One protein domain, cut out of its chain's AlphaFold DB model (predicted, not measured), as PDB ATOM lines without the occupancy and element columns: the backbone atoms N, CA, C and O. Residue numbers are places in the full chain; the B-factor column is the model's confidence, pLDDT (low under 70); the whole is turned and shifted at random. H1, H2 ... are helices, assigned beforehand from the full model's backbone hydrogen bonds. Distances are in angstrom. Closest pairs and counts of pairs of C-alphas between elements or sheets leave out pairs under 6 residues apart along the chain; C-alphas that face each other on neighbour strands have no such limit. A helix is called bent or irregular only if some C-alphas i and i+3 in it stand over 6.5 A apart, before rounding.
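What this domain is: This is residues 2 to 54 and 92 to 169 of the 210 residues of an uncharacterized protein of Portunus trituberculatus (UniProt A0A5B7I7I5). Two long helices, the bent H4 and H5, fold back on each other as a helical hairpin, a narrow V that is closest near its turn and open toward its far end. H1 packs along H4b, the second arm of H4, and with the short H2 and long H3 it outlines an open triangle, in which H3 runs back toward the start of H1. The free ends are residues 47 to 54 and 92 to 101, which stick out at one end of the long axis, and the turn with residues 131 to 139 at the other. The printed part has 131 residues, with five named helices in the order H1 to H5 and no named strand, and its class is all helix. It is loose, with a radius of gyration of the C-alphas of 18.8 A, and elongated, spanning 64 by 33 by 27 A.

How they stand to each other: H1, residues 2 to 18, and H2, residues 20 to 26, form a helical hairpin and touch, with the C-alphas of Leu 15 and Tyr 23 closest at 5.4 A; their tilt of 37 degrees, opposite ways, is only just steep. H3, residues 29 to 52, is close to H1 but not clearly touching, with the C-alphas of Tyr 4 and Thr 39 closest at 7.1 A. By its hydrogen bonds H4, residues 92 to 132, was assigned as one helix, but it is bent: C-alphas 106 and 109 are 6.6 A apart, and the arms H4a, residues 92 to 106, and H4b, residues 109 to 132, stand at a shallow tilt of 32 degrees, only just short of steep. H1 and H4b touch with 21 pairs of C-alphas within 8 A, the closest being those of Phe 14 and Ile 121 at 5.5 A, at a shallow tilt of 21 degrees, the same way. H5, residues 137 to 169, forms a helical hairpin with H4b, at a shallow tilt of 22 degrees, opposite ways. They touch through residues 122 to 130 and 140 to 148 alone, with the C-alphas of Val 126 and Ile 144 closest at 7.2 A. The helix packing is mostly aligned, but only just, with 2 of 3 touching pairs at a shallow tilt. H3 is apart from H4b and from H5. Every O i to N i+4 pair is within hydrogen-bond range in H1, H2, H4a, H4b and H5, and 18 of 20 are in H3.

Where its parts are: H1 begins at C-alpha 2 (3.116, -42.141, -49.822) and is 24.7 A long; H2 measures 9.8 A. H3, 34.1 A long, has a kink of 33 degrees near residue 46 and is irregular, but only just: C-alphas 46 and 49 are 6.52 A apart. H4a measures 21.4 A and H4b 34.8 A, the latter ending at C-alpha 132 (-33.143, -45.707, -42.672). H5, 46.7 A long, ends at C-alpha 169 (12.509, -47.035, -47.246).

The domain as a whole: The two C-alphas farthest apart, those of Met 54 and Ala 134, are 64.9 A apart. Residues 55 to 91 are not printed, and C-alphas 54 and 92 are 18.3 A apart across the cut. The links H1 to H2, H2 to H3 and H4 to H5 are tight. The mean pLDDT of the printed part is 76.6; 35 residues are under 70, among them 49 to 54, 92 to 96, 132 to 141 and 165 to 169.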
ATOM      1  N   ILE A   2       4.186 -41.120 -49.865       70.69
ATOM      2  CA  ILE A   2       3.116 -42.141 -49.822       70.69
ATOM      3  C   ILE A   2       2.146 -41.951 -48.633       70.69
ATOM      4  O   ILE A   2       0.933 -42.077 -48.783       70.69
ATOM      5  N   HIS A   3       2.654 -41.568 -47.459       74.75
ATOM      6  CA  HIS A   3       1.834 -41.373 -46.255       74.75
ATOM      7  C   HIS A   3       0.772 -40.284 -46.433       74.75
ATOM      8  O   HIS A   3      -0.396 -40.495 -46.125       74.75
ATOM      9  N   TYR A   4       1.143 -39.143 -47.015       80.38
ATOM     10  CA  TYR A   4       0.208 -38.038 -47.235       80.38
ATOM     11  C   TYR A   4      -0.802 -38.325 -48.345       80.38
ATOM     12  O   TYR A   4      -1.936 -37.862 -48.260       80.38
ATOM     13  N   THR A   5      -0.450 -39.126 -49.357       81.81
ATOM     14  CA  THR A   5      -1.432 -39.555 -50.366       81.81
ATOM     15  C   THR A   5      -2.534 -40.426 -49.758       81.81
ATOM     16  O   THR A   5      -3.699 -40.269 -50.119       81.81
ATOM     17  N   ILE A   6      -2.200 -41.278 -48.782       83.12
ATOM     18  CA  ILE A   6      -3.177 -42.117 -48.067       83.12
ATOM     19  C   ILE A   6      -4.080 -41.266 -47.166       83.12
ATOM     20  O   ILE A   6      -5.293 -41.487 -47.111       83.12
ATOM     21  N   VAL A   7      -3.518 -40.244 -46.514       87.44
ATOM     22  CA  VAL A   7      -4.294 -39.261 -45.740       87.44
ATOM     23  C   VAL A   7      -5.295 -38.533 -46.638       87.44
ATOM     24  O   VAL A   7      -6.470 -38.458 -46.288       87.44
ATOM     25  N   TRP A   8      -4.869 -38.051 -47.812       87.38
ATOM     26  CA  TRP A   8      -5.763 -37.384 -48.766       87.38
ATOM     27  C   TRP A   8      -6.887 -38.297 -49.259       87.38
ATOM     28  O   TRP A   8      -8.034 -37.862 -49.323       87.38
ATOM     29  N   LEU A   9      -6.585 -39.565 -49.549       86.94
ATOM     30  CA  LEU A   9      -7.599 -40.543 -49.945       86.94
ATOM     31  C   LEU A   9      -8.617 -40.794 -48.820       86.94
ATOM     32  O   LEU A   9      -9.823 -40.837 -49.065       86.94
ATOM     33  N   SER A  10      -8.134 -40.930 -47.582       87.38
ATOM     34  CA  SER A  10      -8.982 -41.116 -46.398       87.38
ATOM     35  C   SER A  10      -9.873 -39.893 -46.154       87.38
ATOM     36  O   SER A  10     -11.063 -40.033 -45.878       87.38
ATOM     37  N   TYR A  11      -9.318 -38.693 -46.330       89.06
ATOM     38  CA  TYR A  11     -10.044 -37.431 -46.232       89.06
ATOM     39  C   TYR A  11     -11.137 -37.296 -47.300       89.06
ATOM     40  O   TYR A  11     -12.265 -36.927 -46.979       89.06
ATOM     41  N   ASP A  12     -10.845 -37.642 -48.557       88.62
ATOM     42  CA  ASP A  12     -11.828 -37.582 -49.645       88.62
ATOM     43  C   ASP A  12     -13.012 -38.521 -49.394       88.62
ATOM     44  O   ASP A  12     -14.165 -38.126 -49.582       88.62
ATOM     45  N   ARG A  13     -12.747 -39.739 -48.903       86.94
ATOM     46  CA  ARG A  13     -13.800 -40.686 -48.501       86.94
ATOM     47  C   ARG A  13     -14.620 -40.160 -47.324       86.94
ATOM     48  O   ARG A  13     -15.840 -40.289 -47.327       86.94
ATOM     49  N   PHE A  14     -13.973 -39.532 -46.343       90.00
ATOM     50  CA  PHE A  14     -14.662 -38.916 -45.211       90.00
ATOM     51  C   PHE A  14     -15.587 -37.775 -45.659       90.00
ATOM     52  O   PHE A  14     -16.756 -37.742 -45.268       90.00
ATOM     53  N   LEU A  15     -15.107 -36.887 -46.536       88.44
ATOM     54  CA  LEU A  15     -15.923 -35.819 -47.114       88.44
ATOM     55  C   LEU A  15     -17.102 -36.362 -47.922       88.44
ATOM     56  O   LEU A  15     -18.192 -35.805 -47.828       88.44
ATOM     57  N   ALA A  16     -16.912 -37.439 -48.683       86.88
ATOM     58  CA  ALA A  16     -17.994 -38.050 -49.451       86.88
ATOM     59  C   ALA A  16     -19.148 -38.531 -48.552       86.88
ATOM     60  O   ALA A  16     -20.307 -38.423 -48.944       86.88
ATOM     61  N   VAL A  17     -18.838 -39.019 -47.344       85.19
ATOM     62  CA  VAL A  17     -19.832 -39.526 -46.384       85.19
ATOM     63  C   VAL A  17     -20.511 -38.404 -45.600       85.19
ATOM     64  O   VAL A  17     -21.725 -38.440 -45.417       85.19
ATOM     65  N   TRP A  18     -19.756 -37.411 -45.125       84.88
ATOM     66  CA  TRP A  18     -20.292 -36.380 -44.224       84.88
ATOM     67  C   TRP A  18     -20.717 -35.089 -44.922       84.88
ATOM     68  O   TRP A  18     -21.656 -34.430 -44.486       84.88
ATOM     69  N   PHE A  19     -20.032 -34.710 -46.001       87.38
ATOM     70  CA  PHE A  19     -20.144 -33.390 -46.618       87.38
ATOM     71  C   PHE A  19     -20.121 -33.485 -48.148       87.38
ATOM     72  O   PHE A  19     -19.241 -32.931 -48.812       87.38
ATOM     73  N   TYR A  20     -21.122 -34.153 -48.726       82.81
ATOM     74  CA  TYR A  20     -21.193 -34.418 -50.168       82.81
ATOM     75  C   TYR A  20     -21.063 -33.156 -51.047       82.81
ATOM     76  O   TYR A  20     -20.384 -33.164 -52.075       82.81
ATOM     77  N   HIS A  21     -21.640 -32.028 -50.620       83.75
ATOM     78  CA  HIS A  21     -21.521 -30.762 -51.353       83.75
ATOM     79  C   HIS A  21     -20.067 -30.250 -51.416       83.75
ATOM     80  O   HIS A  21     -19.587 -29.813 -52.464       83.75
ATOM     81  N   TYR A  22     -19.328 -30.366 -50.309       82.31
ATOM     82  CA  TYR A  22     -17.909 -30.008 -50.254       82.31
ATOM     83  C   TYR A  22     -17.027 -31.024 -50.979       82.31
ATOM     84  O   TYR A  22     -16.011 -30.640 -51.563       82.31
ATOM     85  N   TYR A  23     -17.420 -32.299 -50.999       85.75
ATOM     86  CA  TYR A  23     -16.752 -33.321 -51.799       85.75
ATOM     87  C   TYR A  23     -16.721 -32.921 -53.282       85.75
ATOM     88  O   TYR A  23     -15.648 -32.850 -53.873       85.75
ATOM     89  N   TYR A  24     -17.853 -32.528 -53.871       83.38
ATOM     90  CA  TYR A  24     -17.877 -32.112 -55.279       83.38
ATOM     91  C   TYR A  24     -16.949 -30.915 -55.560       83.38
ATOM     92  O   TYR A  24     -16.180 -30.918 -56.525       83.38
ATOM     93  N   ARG A  25     -16.945 -29.916 -54.668       84.94
ATOM     94  CA  ARG A  25     -16.063 -28.743 -54.783       84.94
ATOM     95  C   ARG A  25     -14.583 -29.109 -54.660       84.94
ATOM     96  O   ARG A  25     -13.748 -28.561 -55.375       84.94
ATOM     97  N   THR A  26     -14.249 -30.047 -53.781       81.50
ATOM     98  CA  THR A  26     -12.867 -30.505 -53.581       81.50
ATOM     99  C   THR A  26     -12.366 -31.442 -54.679       81.50
ATOM    100  O   THR A  26     -11.156 -31.548 -54.875       81.50
ATOM    101  N   GLN A  27     -13.265 -32.061 -55.448       84.94
ATOM    102  CA  GLN A  27     -12.917 -32.911 -56.589       84.94
ATOM    103  C   GLN A  27     -12.557 -32.131 -57.869       84.94
ATOM    104  O   GLN A  27     -12.128 -32.748 -58.849       84.94
ATOM    105  N   GLN A  28     -12.671 -30.797 -57.871       87.00
ATOM    106  CA  GLN A  28     -12.267 -29.958 -59.003       87.00
ATOM    107  C   GLN A  28     -10.787 -30.163 -59.365       87.00
ATOM    108  O   GLN A  28      -9.918 -30.290 -58.499       87.00
ATOM    109  N   SER A  29     -10.488 -30.164 -60.668       81.50
ATOM    110  CA  SER A  29      -9.144 -30.443 -61.201       81.50
ATOM    111  C   SER A  29      -8.073 -29.501 -60.638       81.50
ATOM    112  O   SER A  29      -6.967 -29.946 -60.331       81.50
ATOM    113  N   LEU A  30      -8.414 -28.226 -60.430       86.56
ATOM    114  CA  LEU A  30      -7.533 -27.232 -59.815       86.56
ATOM    115  C   LEU A  30      -7.196 -27.579 -58.361       86.56
ATOM    116  O   LEU A  30      -6.026 -27.566 -57.988       86.56
ATOM    117  N   VAL A  31      -8.190 -27.957 -57.555       85.81
ATOM    118  CA  VAL A  31      -7.993 -28.299 -56.136       85.81
ATOM    119  C   VAL A  31      -7.143 -29.561 -55.998       85.81
ATOM    120  O   VAL A  31      -6.211 -29.591 -55.194       85.81
ATOM    121  N   LYS A  32      -7.385 -30.581 -56.830       84.69
ATOM    122  CA  LYS A  32      -6.551 -31.793 -56.872       84.69
ATOM    123  C   LYS A  32      -5.096 -31.481 -57.213       84.69
ATOM    124  O   LYS A  32      -4.192 -31.963 -56.532       84.69
ATOM    125  N   ARG A  33      -4.862 -30.648 -58.235       84.06
ATOM    126  CA  ARG A  33      -3.509 -30.215 -58.620       84.06
ATOM    127  C   ARG A  33      -2.829 -29.450 -57.490       84.06
ATOM    128  O   ARG A  33      -1.696 -29.774 -57.153       84.06
ATOM    129  N   LEU A  34      -3.532 -28.510 -56.855       86.31
ATOM    130  CA  LEU A  34      -3.009 -27.759 -55.712       86.31
ATOM    131  C   LEU A  34      -2.621 -28.679 -54.552       86.31
ATOM    132  O   LEU A  34      -1.546 -28.507 -53.996       86.31
ATOM    133  N   ARG A  35      -3.424 -29.698 -54.223       86.56
ATOM    134  CA  ARG A  35      -3.086 -30.671 -53.166       86.56
ATOM    135  C   ARG A  35      -1.801 -31.437 -53.457       86.56
ATOM    136  O   ARG A  35      -0.981 -31.610 -52.555       86.56
ATOM    137  N   ILE A  36      -1.612 -31.882 -54.699       85.81
ATOM    138  CA  ILE A  36      -0.384 -32.572 -55.114       85.81
ATOM    139  C   ILE A  36       0.803 -31.612 -55.019       85.81
ATOM    140  O   ILE A  36       1.811 -31.969 -54.418       85.81
ATOM    141  N   ILE A  37       0.664 -30.386 -55.532       86.81
ATOM    142  CA  ILE A  37       1.714 -29.361 -55.473       86.81
ATOM    143  C   ILE A  37       2.089 -29.057 -54.020       86.81
ATOM    144  O   ILE A  37       3.263 -29.127 -53.682       86.81
ATOM    145  N   PHE A  38       1.115 -28.809 -53.141       86.44
ATOM    146  CA  PHE A  38       1.360 -28.580 -51.714       86.44
ATOM    147  C   PHE A  38       2.049 -29.769 -51.049       86.44
ATOM    148  O   PHE A  38       2.988 -29.584 -50.282       86.44
ATOM    149  N   THR A  39       1.623 -30.995 -51.359       85.56
ATOM    150  CA  THR A  39       2.236 -32.205 -50.795       85.56
ATOM    151  C   THR A  39       3.675 -32.372 -51.284       85.56
ATOM    152  O   THR A  39       4.548 -32.725 -50.490       85.56
ATOM    153  N   CYS A  40       3.945 -32.084 -52.558       83.94
ATOM    154  CA  CYS A  40       5.294 -32.072 -53.115       83.94
ATOM    155  C   CYS A  40       6.152 -30.990 -52.458       83.94
ATOM    156  O   CYS A  40       7.223 -31.324 -51.972       83.94
ATOM    157  N   LEU A  41       5.664 -29.748 -52.365       86.56
ATOM    158  CA  LEU A  41       6.367 -28.632 -51.722       86.56
ATOM    159  C   LEU A  41       6.685 -28.926 -50.255       86.56
ATOM    160  O   LEU A  41       7.803 -28.697 -49.800       86.56
ATOM    161  N   PHE A  42       5.726 -29.487 -49.519       84.88
ATOM    162  CA  PHE A  42       5.927 -29.905 -48.137       84.88
ATOM    163  C   PHE A  42       6.965 -31.031 -48.040       84.88
ATOM    164  O   PHE A  42       7.888 -30.960 -47.230       84.88
ATOM    165  N   CYS A  43       6.875 -32.049 -48.906       81.38
ATOM    166  CA  CYS A  43       7.868 -33.120 -48.961       81.38
ATOM    167  C   CYS A  43       9.261 -32.583 -49.309       81.38
ATOM    168  O   CYS A  43      10.235 -33.021 -48.701       81.38
ATOM    169  N   THR A  44       9.378 -31.653 -50.257       81.25
ATOM    170  CA  THR A  44      10.664 -31.046 -50.601       81.25
ATOM    171  C   THR A  44      11.183 -30.220 -49.441       81.25
ATOM    172  O   THR A  44      12.309 -30.459 -49.046       81.25
ATOM    173  N   ALA A  45      10.380 -29.360 -48.810       80.94
ATOM    174  CA  ALA A  45      10.809 -28.542 -47.672       80.94
ATOM    175  C   ALA A  45      11.334 -29.395 -46.503       80.94
ATOM    176  O   ALA A  45      12.399 -29.116 -45.956       80.94
ATOM    177  N   MET A  46      10.644 -30.496 -46.187       74.50
ATOM    178  CA  MET A  46      11.059 -31.431 -45.133       74.50
ATOM    179  C   MET A  46      12.351 -32.200 -45.459       74.50
ATOM    180  O   MET A  46      13.016 -32.682 -44.543       74.50
ATOM    181  N   ASN A  47      12.709 -32.350 -46.739       71.75
ATOM    182  CA  ASN A  47      13.948 -33.012 -47.171       71.75
ATOM    183  C   ASN A  47      15.047 -32.024 -47.598       71.75
ATOM    184  O   ASN A  47      16.209 -32.403 -47.669       71.75
ATOM    185  N   LEU A  48      14.703 -30.762 -47.844       70.12
ATOM    186  CA  LEU A  48      15.619 -29.719 -48.294       70.12
ATOM    187  C   LEU A  48      16.672 -29.419 -47.226       70.12
ATOM    188  O   LEU A  48      17.825 -29.172 -47.549       70.12
ATOM    189  N   ARG A  49      16.300 -29.532 -45.947       64.50
ATOM    190  CA  ARG A  49      17.251 -29.425 -44.839       64.50
ATOM    191  C   ARG A  49      18.370 -30.464 -44.927       64.50
ATOM    192  O   ARG A  49      19.518 -30.084 -44.770       64.50
ATOM    193  N   HIS A  50      18.043 -31.725 -45.228       60.41
ATOM    194  CA  HIS A  50      19.053 -32.779 -45.416       60.41
ATOM    195  C   HIS A  50      20.021 -32.439 -46.544       60.41
ATOM    196  O   HIS A  50      21.211 -32.670 -46.415       60.41
ATOM    197  N   LEU A  51      19.524 -31.839 -47.627       60.34
ATOM    198  CA  LEU A  51      20.374 -31.407 -48.737       60.34
ATOM    199  C   LEU A  51      21.308 -30.244 -48.368       60.34
ATOM    200  O   LEU A  51      22.381 -30.142 -48.946       60.34
ATOM    201  N   PHE A  52      20.920 -29.378 -47.426       60.22
ATOM    202  CA  PHE A  52      21.735 -28.233 -47.004       60.22
ATOM    203  C   PHE A  52      22.721 -28.536 -45.869       60.22
ATOM    204  O   PHE A  52      23.614 -27.728 -45.635       60.22
ATOM    205  N   THR A  53      22.578 -29.660 -45.161       56.28
ATOM    206  CA  THR A  53      23.460 -30.038 -44.039       56.28
ATOM    207  C   THR A  53      24.514 -31.082 -44.399       56.28
ATOM    208  O   THR A  53      25.282 -31.493 -43.534       56.28
ATOM    209  N   MET A  54      24.555 -31.526 -45.655       52.69
ATOM    210  CA  MET A  54      25.572 -32.461 -46.126       52.69
ATOM    211  C   MET A  54      26.838 -31.696 -46.495       52.69
ATOM    212  O   MET A  54      26.838 -30.955 -47.478       52.69
ATOM    213  N   MET A  92      22.083 -29.526 -28.166       56.38
ATOM    214  CA  MET A  92      21.496 -30.869 -28.391       56.38
ATOM    215  C   MET A  92      19.950 -30.902 -28.379       56.38
ATOM    216  O   MET A  92      19.327 -31.682 -29.088       56.38
ATOM    217  N   VAL A  93      19.315 -30.007 -27.615       62.94
ATOM    218  CA  VAL A  93      17.854 -29.880 -27.491       62.94
ATOM    219  C   VAL A  93      17.162 -29.490 -28.807       62.94
ATOM    220  O   VAL A  93      16.044 -29.933 -29.070       62.94
ATOM    221  N   TRP A  94      17.789 -28.659 -29.646       63.44
ATOM    222  CA  TRP A  94      17.187 -28.231 -30.912       63.44
ATOM    223  C   TRP A  94      17.170 -29.376 -31.928       63.44
ATOM    224  O   TRP A  94      16.170 -29.583 -32.618       63.44
ATOM    225  N   GLU A  95      18.246 -30.158 -31.979       64.69
ATOM    226  CA  GLU A  95      18.389 -31.324 -32.856       64.69
ATOM    227  C   GLU A  95      17.390 -32.426 -32.514       64.69
ATOM    228  O   GLU A  95      16.629 -32.852 -33.392       64.69
ATOM    229  N   ASP A  96      17.304 -32.796 -31.235       69.81
ATOM    230  CA  ASP A  96      16.312 -33.754 -30.747       69.81
ATOM    231  C   ASP A  96      14.885 -33.276 -31.044       69.81
ATOM    232  O   ASP A  96      14.041 -34.045 -31.517       69.81
ATOM    233  N   GLY A  97      14.622 -31.978 -30.857       74.88
ATOM    234  CA  GLY A  97      13.332 -31.364 -31.161       74.88
ATOM    235  C   GLY A  97      12.943 -31.488 -32.636       74.88
ATOM    236  O   GLY A  97      11.785 -31.765 -32.956       74.88
ATOM    237  N   MET A  98      13.895 -31.344 -33.555       72.06
ATOM    238  CA  MET A  98      13.630 -31.441 -34.992       72.06
ATOM    239  C   MET A  98      13.468 -32.882 -35.470       72.06
ATOM    240  O   MET A  98      12.620 -33.147 -36.329       72.06
ATOM    241  N   ILE A  99      14.229 -33.821 -34.906       74.69
ATOM    242  CA  ILE A  99      14.045 -35.255 -35.160       74.69
ATOM    243  C   ILE A  99      12.660 -35.686 -34.663       74.69
ATOM    244  O   ILE A  99      11.895 -36.294 -35.420       74.69
ATOM    245  N   ALA A 100      12.295 -35.294 -33.440       76.12
ATOM    246  CA  ALA A 100      10.976 -35.549 -32.875       76.12
ATOM    247  C   ALA A 100       9.868 -34.931 -33.740       76.12
ATOM    248  O   ALA A 100       8.928 -35.629 -34.126       76.12
ATOM    249  N   ALA A 101      10.003 -33.663 -34.142       79.81
ATOM    250  CA  ALA A 101       9.042 -32.995 -35.019       79.81
ATOM    251  C   ALA A 101       8.877 -33.725 -36.360       79.81
ATOM    252  O   ALA A 101       7.761 -33.855 -36.865       79.81
ATOM    253  N   ARG A 102       9.960 -34.263 -36.930       78.06
ATOM    254  CA  ARG A 102       9.907 -35.035 -38.176       78.06
ATOM    255  C   ARG A 102       9.159 -36.355 -38.002       78.06
ATOM    256  O   ARG A 102       8.343 -36.686 -38.859       78.06
ATOM    257  N   ILE A 103       9.400 -37.088 -36.914       78.19
ATOM    258  CA  ILE A 103       8.660 -38.322 -36.595       78.19
ATOM    259  C   ILE A 103       7.173 -38.005 -36.409       78.19
ATOM    260  O   ILE A 103       6.314 -38.673 -36.989       78.19
ATOM    261  N   VAL A 104       6.867 -36.944 -35.658       84.19
ATOM    262  CA  VAL A 104       5.493 -36.496 -35.427       84.19
ATOM    263  C   VAL A 104       4.812 -36.158 -36.750       84.19
ATOM    264  O   VAL A 104       3.741 -36.685 -37.036       84.19
ATOM    265  N   LEU A 105       5.437 -35.336 -37.592       83.50
ATOM    266  CA  LEU A 105       4.839 -34.880 -38.844       83.50
ATOM    267  C   LEU A 105       4.726 -35.990 -39.890       83.50
ATOM    268  O   LEU A 105       3.707 -36.061 -40.565       83.50
ATOM    269  N   LEU A 106       5.735 -36.851 -40.044       81.00
ATOM    270  CA  LEU A 106       5.763 -37.848 -41.120       81.00
ATOM    271  C   LEU A 106       5.081 -39.170 -40.765       81.00
ATOM    272  O   LEU A 106       4.677 -39.892 -41.677       81.00
ATOM    273  N   VAL A 107       4.968 -39.503 -39.478       81.31
ATOM    274  CA  VAL A 107       4.456 -40.808 -39.031       81.31
ATOM    275  C   VAL A 107       3.208 -40.644 -38.179       81.31
ATOM    276  O   VAL A 107       2.150 -41.158 -38.545       81.31
ATOM    277  N   ILE A 108       3.308 -39.908 -37.070       83.44
ATOM    278  CA  ILE A 108       2.224 -39.841 -36.080       83.44
ATOM    279  C   ILE A 108       1.020 -39.095 -36.652       83.44
ATOM    280  O   ILE A 108      -0.093 -39.614 -36.628       83.44
ATOM    281  N   LEU A 109       1.235 -37.909 -37.220       86.75
ATOM    282  CA  LEU A 109       0.167 -37.073 -37.754       86.75
ATOM    283  C   LEU A 109      -0.604 -37.783 -38.889       86.75
ATOM    284  O   LEU A 109      -1.831 -37.842 -38.796       86.75
ATOM    285  N   PRO A 110       0.037 -38.392 -39.909       85.50
ATOM    286  CA  PRO A 110      -0.669 -39.172 -40.919       85.50
ATOM    287  C   PRO A 110      -1.454 -40.344 -40.333       85.50
ATOM    288  O   PRO A 110      -2.606 -40.538 -40.709       85.50
ATOM    289  N   ALA A 111      -0.872 -41.094 -39.392       82.62
ATOM    290  CA  ALA A 111      -1.548 -42.228 -38.764       82.62
ATOM    291  C   ALA A 111      -2.798 -41.789 -37.982       82.62
ATOM    292  O   ALA A 111      -3.870 -42.371 -38.148       82.62
ATOM    293  N   VAL A 112      -2.686 -40.721 -37.185       87.44
ATOM    294  CA  VAL A 112      -3.806 -40.149 -36.425       87.44
ATOM    295  C   VAL A 112      -4.891 -39.626 -37.363       87.44
ATOM    296  O   VAL A 112      -6.064 -39.930 -37.162       87.44
ATOM    297  N   LEU A 113      -4.530 -38.894 -38.422       88.38
ATOM    298  CA  LEU A 113      -5.502 -38.384 -39.393       88.38
ATOM    299  C   LEU A 113      -6.256 -39.518 -40.095       88.38
ATOM    300  O   LEU A 113      -7.478 -39.461 -40.213       88.38
ATOM    301  N   VAL A 114      -5.551 -40.573 -40.513       88.19
ATOM    302  CA  VAL A 114      -6.176 -41.767 -41.098       88.19
ATOM    303  C   VAL A 114      -7.151 -42.401 -40.102       88.19
ATOM    304  O   VAL A 114      -8.280 -42.704 -40.480       88.19
ATOM    305  N   LEU A 115      -6.779 -42.553 -38.828       87.94
ATOM    306  CA  LEU A 115      -7.672 -43.094 -37.794       87.94
ATOM    307  C   LEU A 115      -8.923 -42.230 -37.579       87.94
ATOM    308  O   LEU A 115     -10.039 -42.753 -37.522       87.94
ATOM    309  N   VAL A 116      -8.762 -40.909 -37.496       89.94
ATOM    310  CA  VAL A 116      -9.875 -39.968 -37.295       89.94
ATOM    311  C   VAL A 116     -10.830 -39.983 -38.489       89.94
ATOM    312  O   VAL A 116     -12.040 -40.114 -38.310       89.94
ATOM    313  N   PHE A 117     -10.318 -39.914 -39.720       90.19
ATOM    314  CA  PHE A 117     -11.179 -39.918 -40.906       90.19
ATOM    315  C   PHE A 117     -11.922 -41.238 -41.067       90.19
ATOM    316  O   PHE A 117     -13.119 -41.247 -41.357       90.19
ATOM    317  N   ASN A 118     -11.245 -42.355 -40.824       85.62
ATOM    318  CA  ASN A 118     -11.878 -43.653 -40.951       85.62
ATOM    319  C   ASN A 118     -12.908 -43.939 -39.850       85.62
ATOM    320  O   ASN A 118     -13.994 -44.434 -40.153       85.62
ATOM    321  N   SER A 119     -12.624 -43.589 -38.593       85.06
ATOM    322  CA  SER A 119     -13.626 -43.689 -37.520       85.06
ATOM    323  C   SER A 119     -14.845 -42.814 -37.822       85.06
ATOM    324  O   SER A 119     -15.982 -43.265 -37.678       85.06
ATOM    325  N   GLY A 120     -14.624 -41.613 -38.362       87.06
ATOM    326  CA  GLY A 120     -15.682 -40.749 -38.871       87.06
ATOM    327  C   GLY A 120     -16.546 -41.420 -39.943       87.06
ATOM    328  O   GLY A 120     -17.772 -41.369 -39.853       87.06
ATOM    329  N   ILE A 121     -15.946 -42.089 -40.932       87.38
ATOM    330  CA  ILE A 121     -16.684 -42.833 -41.972       87.38
ATOM    331  C   ILE A 121     -17.582 -43.906 -41.348       87.38
ATOM    332  O   ILE A 121     -18.763 -43.979 -41.691       87.38
ATOM    333  N   VAL A 122     -17.060 -44.701 -40.407       84.38
ATOM    334  CA  VAL A 122     -17.833 -45.754 -39.726       84.38
ATOM    335  C   VAL A 122     -19.033 -45.156 -38.996       84.38
ATOM    336  O   VAL A 122     -20.158 -45.621 -39.176       84.38
ATOM    337  N   VAL A 123     -18.823 -44.086 -38.226       87.25
ATOM    338  CA  VAL A 123     -19.909 -43.396 -37.513       87.25
ATOM    339  C   VAL A 123     -20.953 -42.852 -38.492       87.25
ATOM    340  O   VAL A 123     -22.151 -43.014 -38.259       87.25
ATOM    341  N   GLY A 124     -20.519 -42.251 -39.603       84.12
ATOM    342  CA  GLY A 124     -21.409 -41.725 -40.639       84.12
ATOM    343  C   GLY A 124     -22.269 -42.815 -41.282       84.12
ATOM    344  O   GLY A 124     -23.488 -42.666 -41.388       84.12
ATOM    345  N   LEU A 125     -21.661 -43.953 -41.629       82.31
ATOM    346  CA  LEU A 125     -22.361 -45.105 -42.201       82.31
ATOM    347  C   LEU A 125     -23.352 -45.727 -41.215       82.31
ATOM    348  O   LEU A 125     -24.497 -45.994 -41.586       82.31
ATOM    349  N   VAL A 126     -22.946 -45.924 -39.957       80.94
ATOM    350  CA  VAL A 126     -23.824 -46.448 -38.902       80.94
ATOM    351  C   VAL A 126     -25.005 -45.505 -38.691       80.94
ATOM    352  O   VAL A 126     -26.144 -45.962 -38.657       80.94
ATOM    353  N   ARG A 127     -24.773 -44.189 -38.625       81.50
ATOM    354  CA  ARG A 127     -25.842 -43.190 -38.483       81.50
ATOM    355  C   ARG A 127     -26.830 -43.235 -39.647       81.50
ATOM    356  O   ARG A 127     -28.032 -43.294 -39.404       81.50
ATOM    357  N   HIS A 128     -26.343 -43.246 -40.887       77.56
ATOM    358  CA  HIS A 128     -27.200 -43.286 -42.074       77.56
ATOM    359  C   HIS A 128     -28.026 -44.580 -42.138       77.56
ATOM    360  O   HIS A 128     -29.191 -44.572 -42.528       77.56
ATOM    361  N   ARG A 129     -27.451 -45.714 -41.715       72.12
ATOM    362  CA  ARG A 129     -28.191 -46.978 -41.609       72.12
ATOM    363  C   ARG A 129     -29.234 -46.931 -40.497       72.12
ATOM    364  O   ARG A 129     -30.355 -47.343 -40.747       72.12
ATOM    365  N   LEU A 130     -28.912 -46.379 -39.327       70.44
ATOM    366  CA  LEU A 130     -29.865 -46.236 -38.219       70.44
ATOM    367  C   LEU A 130     -31.047 -45.324 -38.552       70.44
ATOM    368  O   LEU A 130     -32.145 -45.562 -38.069       70.44
ATOM    369  N   GLN A 131     -30.840 -44.298 -39.375       72.25
ATOM    370  CA  GLN A 131     -31.921 -43.414 -39.817       72.25
ATOM    371  C   GLN A 131     -32.866 -44.089 -40.823       72.25
ATOM    372  O   GLN A 131     -34.049 -43.768 -40.844       72.25
ATOM    373  N   ASN A 132     -32.371 -45.048 -41.612       65.12
ATOM    374  CA  ASN A 132     -33.143 -45.707 -42.672       65.12
ATOM    375  C   ASN A 132     -33.745 -47.060 -42.263       65.12
ATOM    376  O   ASN A 132     -34.419 -47.698 -43.068       65.12
ATOM    377  N   MET A 133     -33.486 -47.532 -41.047       55.50
ATOM    378  CA  MET A 133     -33.910 -48.851 -40.591       55.50
ATOM    379  C   MET A 133     -34.558 -48.744 -39.210       55.50
ATOM    380  O   MET A 133     -33.912 -48.335 -38.247       55.50
ATOM    381  N   ALA A 134     -35.813 -49.190 -39.095       57.12
ATOM    382  CA  ALA A 134     -36.500 -49.448 -37.825       57.12
ATOM    383  C   ALA A 134     -35.905 -50.695 -37.136       57.12
ATOM    384  O   ALA A 134     -36.574 -51.703 -36.929       57.12
ATOM    385  N   VAL A 135     -34.597 -50.675 -36.880       55.78
ATOM    386  CA  VAL A 135     -33.827 -51.839 -36.442       55.78
ATOM    387  C   VAL A 135     -33.725 -51.887 -34.921       55.78
ATOM    388  O   VAL A 135     -33.348 -50.919 -34.258       55.78
ATOM    389  N   THR A 136     -34.040 -53.059 -34.376       60.44
ATOM    390  CA  THR A 136     -33.863 -53.449 -32.976       60.44
ATOM    391  C   THR A 136     -32.391 -53.369 -32.543       60.44
ATOM    392  O   THR A 136     -31.471 -53.623 -33.322       60.44
ATOM    393  N   ARG A 137     -32.148 -53.022 -31.267       58.84
ATOM    394  CA  ARG A 137     -30.803 -52.813 -30.672       58.84
ATOM    395  C   ARG A 137     -29.799 -53.938 -30.975       58.84
ATOM    396  O   ARG A 137     -28.633 -53.653 -31.223       58.84
ATOM    397  N   HIS A 138     -30.263 -55.185 -31.020       56.59
ATOM    398  CA  HIS A 138     -29.424 -56.369 -31.214       56.59
ATOM    399  C   HIS A 138     -28.760 -56.421 -32.606       56.59
ATOM    400  O   HIS A 138     -27.576 -56.724 -32.740       56.59
ATOM    401  N   THR A 139     -29.482 -56.060 -33.669       64.00
ATOM    402  CA  THR A 139     -28.945 -56.057 -35.043       64.00
ATOM    403  C   THR A 139     -27.976 -54.896 -35.271       64.00
ATOM    404  O   THR A 139     -27.040 -55.008 -36.063       64.00
ATOM    405  N   ARG A 140     -28.155 -53.790 -34.536       62.59
ATOM    406  CA  ARG A 140     -27.236 -52.643 -34.535       62.59
ATOM    407  C   ARG A 140     -25.863 -53.018 -33.975       62.59
ATOM    408  O   ARG A 140     -24.856 -52.646 -34.570       62.59
ATOM    409  N   GLU A 141     -25.813 -53.743 -32.863       66.56
ATOM    410  CA  GLU A 141     -24.550 -54.149 -32.230       66.56
ATOM    411  C   GLU A 141     -23.764 -55.127 -33.109       66.56
ATOM    412  O   GLU A 141     -22.570 -54.926 -33.330       66.56
ATOM    413  N   HIS A 142     -24.444 -56.101 -33.721       70.56
ATOM    414  CA  HIS A 142     -23.810 -57.024 -34.667       70.56
ATOM    415  C   HIS A 142     -23.259 -56.325 -35.910       70.56
ATOM    416  O   HIS A 142     -22.145 -56.628 -36.335       70.56
ATOM    417  N   LEU A 143     -23.992 -55.364 -36.480       67.19
ATOM    418  CA  LEU A 143     -23.508 -54.610 -37.637       67.19
ATOM    419  C   LEU A 143     -22.303 -53.741 -37.278       67.19
ATOM    420  O   LEU A 143     -21.330 -53.737 -38.025       67.19
ATOM    421  N   ILE A 144     -22.324 -53.056 -36.132       69.94
ATOM    422  CA  ILE A 144     -21.167 -52.285 -35.657       69.94
ATOM    423  C   ILE A 144     -19.956 -53.206 -35.488       69.94
ATOM    424  O   ILE A 144     -18.873 -52.856 -35.947       69.94
ATOM    425  N   HIS A 145     -20.134 -54.398 -34.910       72.19
ATOM    426  CA  HIS A 145     -19.055 -55.371 -34.751       72.19
ATOM    427  C   HIS A 145     -18.495 -55.868 -36.087       72.19
ATOM    428  O   HIS A 145     -17.277 -55.916 -36.253       72.19
ATOM    429  N   ILE A 146     -19.355 -56.209 -37.050       75.50
ATOM    430  CA  ILE A 146     -18.928 -56.676 -38.376       75.50
ATOM    431  C   ILE A 146     -18.197 -55.556 -39.123       75.50
ATOM    432  O   ILE A 146     -17.121 -55.787 -39.672       75.50
ATOM    433  N   PHE A 147     -18.729 -54.329 -39.100       69.50
ATOM    434  CA  PHE A 147     -18.066 -53.178 -39.713       69.50
ATOM    435  C   PHE A 147     -16.736 -52.860 -39.032       69.50
ATOM    436  O   PHE A 147     -15.762 -52.583 -39.722       69.50
ATOM    437  N   PHE A 148     -16.666 -52.942 -37.704       71.19
ATOM    438  CA  PHE A 148     -15.432 -52.737 -36.951       71.19
ATOM    439  C   PHE A 148     -14.383 -53.814 -37.257       71.19
ATOM    440  O   PHE A 148     -13.206 -53.495 -37.398       71.19
ATOM    441  N   LEU A 149     -14.789 -55.078 -37.410       73.50
ATOM    442  CA  LEU A 149     -13.895 -56.178 -37.782       73.50
ATOM    443  C   LEU A 149     -13.372 -56.032 -39.213       73.50
ATOM    444  O   LEU A 149     -12.161 -56.090 -39.418       73.50
ATOM    445  N   ALA A 150     -14.256 -55.773 -40.180       70.19
ATOM    446  CA  ALA A 150     -13.865 -55.525 -41.566       70.19
ATOM    447  C   ALA A 150     -12.953 -54.293 -41.673       70.19
ATOM    448  O   ALA A 150     -11.940 -54.310 -42.370       70.19
ATOM    449  N   PHE A 151     -13.264 -53.239 -40.915       66.19
ATOM    450  CA  PHE A 151     -12.440 -52.043 -40.842       66.19
ATOM    451  C   PHE A 151     -11.065 -52.325 -40.233       66.19
ATOM    452  O   PHE A 151     -10.059 -51.914 -40.800       66.19
ATOM    453  N   ASN A 152     -10.992 -53.057 -39.121       69.50
ATOM    454  CA  ASN A 152      -9.719 -53.428 -38.509       69.50
ATOM    455  C   ASN A 152      -8.863 -54.300 -39.424       69.50
ATOM    456  O   ASN A 152      -7.642 -54.199 -39.368       69.50
ATOM    457  N   GLN A 153      -9.473 -55.149 -40.253       74.19
ATOM    458  CA  GLN A 153      -8.742 -55.925 -41.252       74.19
ATOM    459  C   GLN A 153      -8.152 -55.016 -42.333       74.19
ATOM    460  O   GLN A 153      -6.940 -55.042 -42.528       74.19
ATOM    461  N   ILE A 154      -8.968 -54.146 -42.936       71.75
ATOM    462  CA  ILE A 154      -8.515 -53.192 -43.962       71.75
ATOM    463  C   ILE A 154      -7.452 -52.244 -43.393       71.75
ATOM    464  O   ILE A 154      -6.410 -52.033 -44.001       71.75
ATOM    465  N   PHE A 155      -7.674 -51.703 -42.195       67.31
ATOM    466  CA  PHE A 155      -6.722 -50.821 -41.528       67.31
ATOM    467  C   PHE A 155      -5.408 -51.538 -41.220       67.31
ATOM    468  O   PHE A 155      -4.342 -50.966 -41.424       67.31
ATOM    469  N   ARG A 156      -5.459 -52.790 -40.750       72.94
ATOM    470  CA  ARG A 156      -4.259 -53.586 -40.476       72.94
ATOM    471  C   ARG A 156      -3.492 -53.894 -41.760       72.94
ATOM    472  O   ARG A 156      -2.267 -53.874 -41.738       72.94
ATOM    473  N   GLU A 157      -4.186 -54.140 -42.862       76.06
ATOM    474  CA  GLU A 157      -3.576 -54.378 -44.168       76.06
ATOM    475  C   GLU A 157      -2.907 -53.108 -44.715       76.06
ATOM    476  O   GLU A 157      -1.718 -53.128 -45.030       76.06
ATOM    477  N   GLU A 158      -3.608 -51.973 -44.692       68.06
ATOM    478  CA  GLU A 158      -3.079 -50.662 -45.091       68.06
ATOM    479  C   GLU A 158      -1.908 -50.219 -44.201       68.06
ATOM    480  O   GLU A 158      -0.876 -49.769 -44.696       68.06
ATOM    481  N   MET A 159      -2.009 -50.408 -42.880       67.25
ATOM    482  CA  MET A 159      -0.914 -50.129 -41.946       67.25
ATOM    483  C   MET A 159       0.269 -51.064 -42.156       67.25
ATOM    484  O   MET A 159       1.403 -50.610 -42.050       67.25
ATOM    485  N   ASN A 160       0.048 -52.337 -42.483       73.31
ATOM    486  CA  ASN A 160       1.132 -53.254 -42.822       73.31
ATOM    487  C   ASN A 160       1.821 -52.841 -44.122       73.31
ATOM    488  O   ASN A 160       3.047 -52.882 -44.193       73.31
ATOM    489  N   ILE A 161       1.074 -52.392 -45.134       75.00
ATOM    490  CA  ILE A 161       1.645 -51.845 -46.369       75.00
ATOM    491  C   ILE A 161       2.459 -50.589 -46.053       75.00
ATOM    492  O   ILE A 161       3.611 -50.482 -46.476       75.00
ATOM    493  N   LEU A 162       1.906 -49.669 -45.258       64.25
ATOM    494  CA  LEU A 162       2.570 -48.437 -44.843       64.25
ATOM    495  C   LEU A 162       3.844 -48.731 -44.045       64.25
ATOM    496  O   LEU A 162       4.900 -48.160 -44.317       64.25
ATOM    497  N   PHE A 163       3.762 -49.644 -43.083       70.06
ATOM    498  CA  PHE A 163       4.866 -50.047 -42.226       70.06
ATOM    499  C   PHE A 163       5.946 -50.765 -43.028       70.06
ATOM    500  O   PHE A 163       7.116 -50.428 -42.893       70.06
ATOM    501  N   ASN A 164       5.581 -51.673 -43.933       73.12
ATOM    502  CA  ASN A 164       6.532 -52.366 -44.799       73.12
ATOM    503  C   ASN A 164       7.184 -51.415 -45.807       73.12
ATOM    504  O   ASN A 164       8.393 -51.490 -46.010       73.12
ATOM    505  N   ALA A 165       6.432 -50.482 -46.395       65.38
ATOM    506  CA  ALA A 165       6.981 -49.451 -47.273       65.38
ATOM    507  C   ALA A 165       7.931 -48.515 -46.513       65.38
ATOM    508  O   ALA A 165       9.005 -48.181 -47.016       65.38
ATOM    509  N   THR A 166       7.580 -48.146 -45.278       61.03
ATOM    510  CA  THR A 166       8.421 -47.310 -44.411       61.03
ATOM    511  C   THR A 166       9.666 -48.068 -43.976       61.03
ATOM    512  O   THR A 166      10.756 -47.541 -44.129       61.03
ATOM    513  N   LYS A 167       9.540 -49.323 -43.531       66.88
ATOM    514  CA  LYS A 167      10.658 -50.200 -43.161       66.88
ATOM    515  C   LYS A 167      11.591 -50.438 -44.342       66.88
ATOM    516  O   LYS A 167      12.798 -50.390 -44.170       66.88
ATOM    517  N   ARG A 168      11.060 -50.634 -45.552       64.44
ATOM    518  CA  ARG A 168      11.861 -50.785 -46.774       64.44
ATOM    519  C   ARG A 168      12.564 -49.485 -47.148       64.44
ATOM    520  O   ARG A 168      13.742 -49.514 -47.476       64.44
ATOM    521  N   SER A 169      11.880 -48.344 -47.050       58.25
ATOM    522  CA  SER A 169      12.509 -47.035 -47.246       58.25
ATOM    523  C   SER A 169      13.596 -46.785 -46.205       58.25
ATOM    524  O   SER A 169      14.676 -46.328 -46.564       58.25
TER     525      SER A 169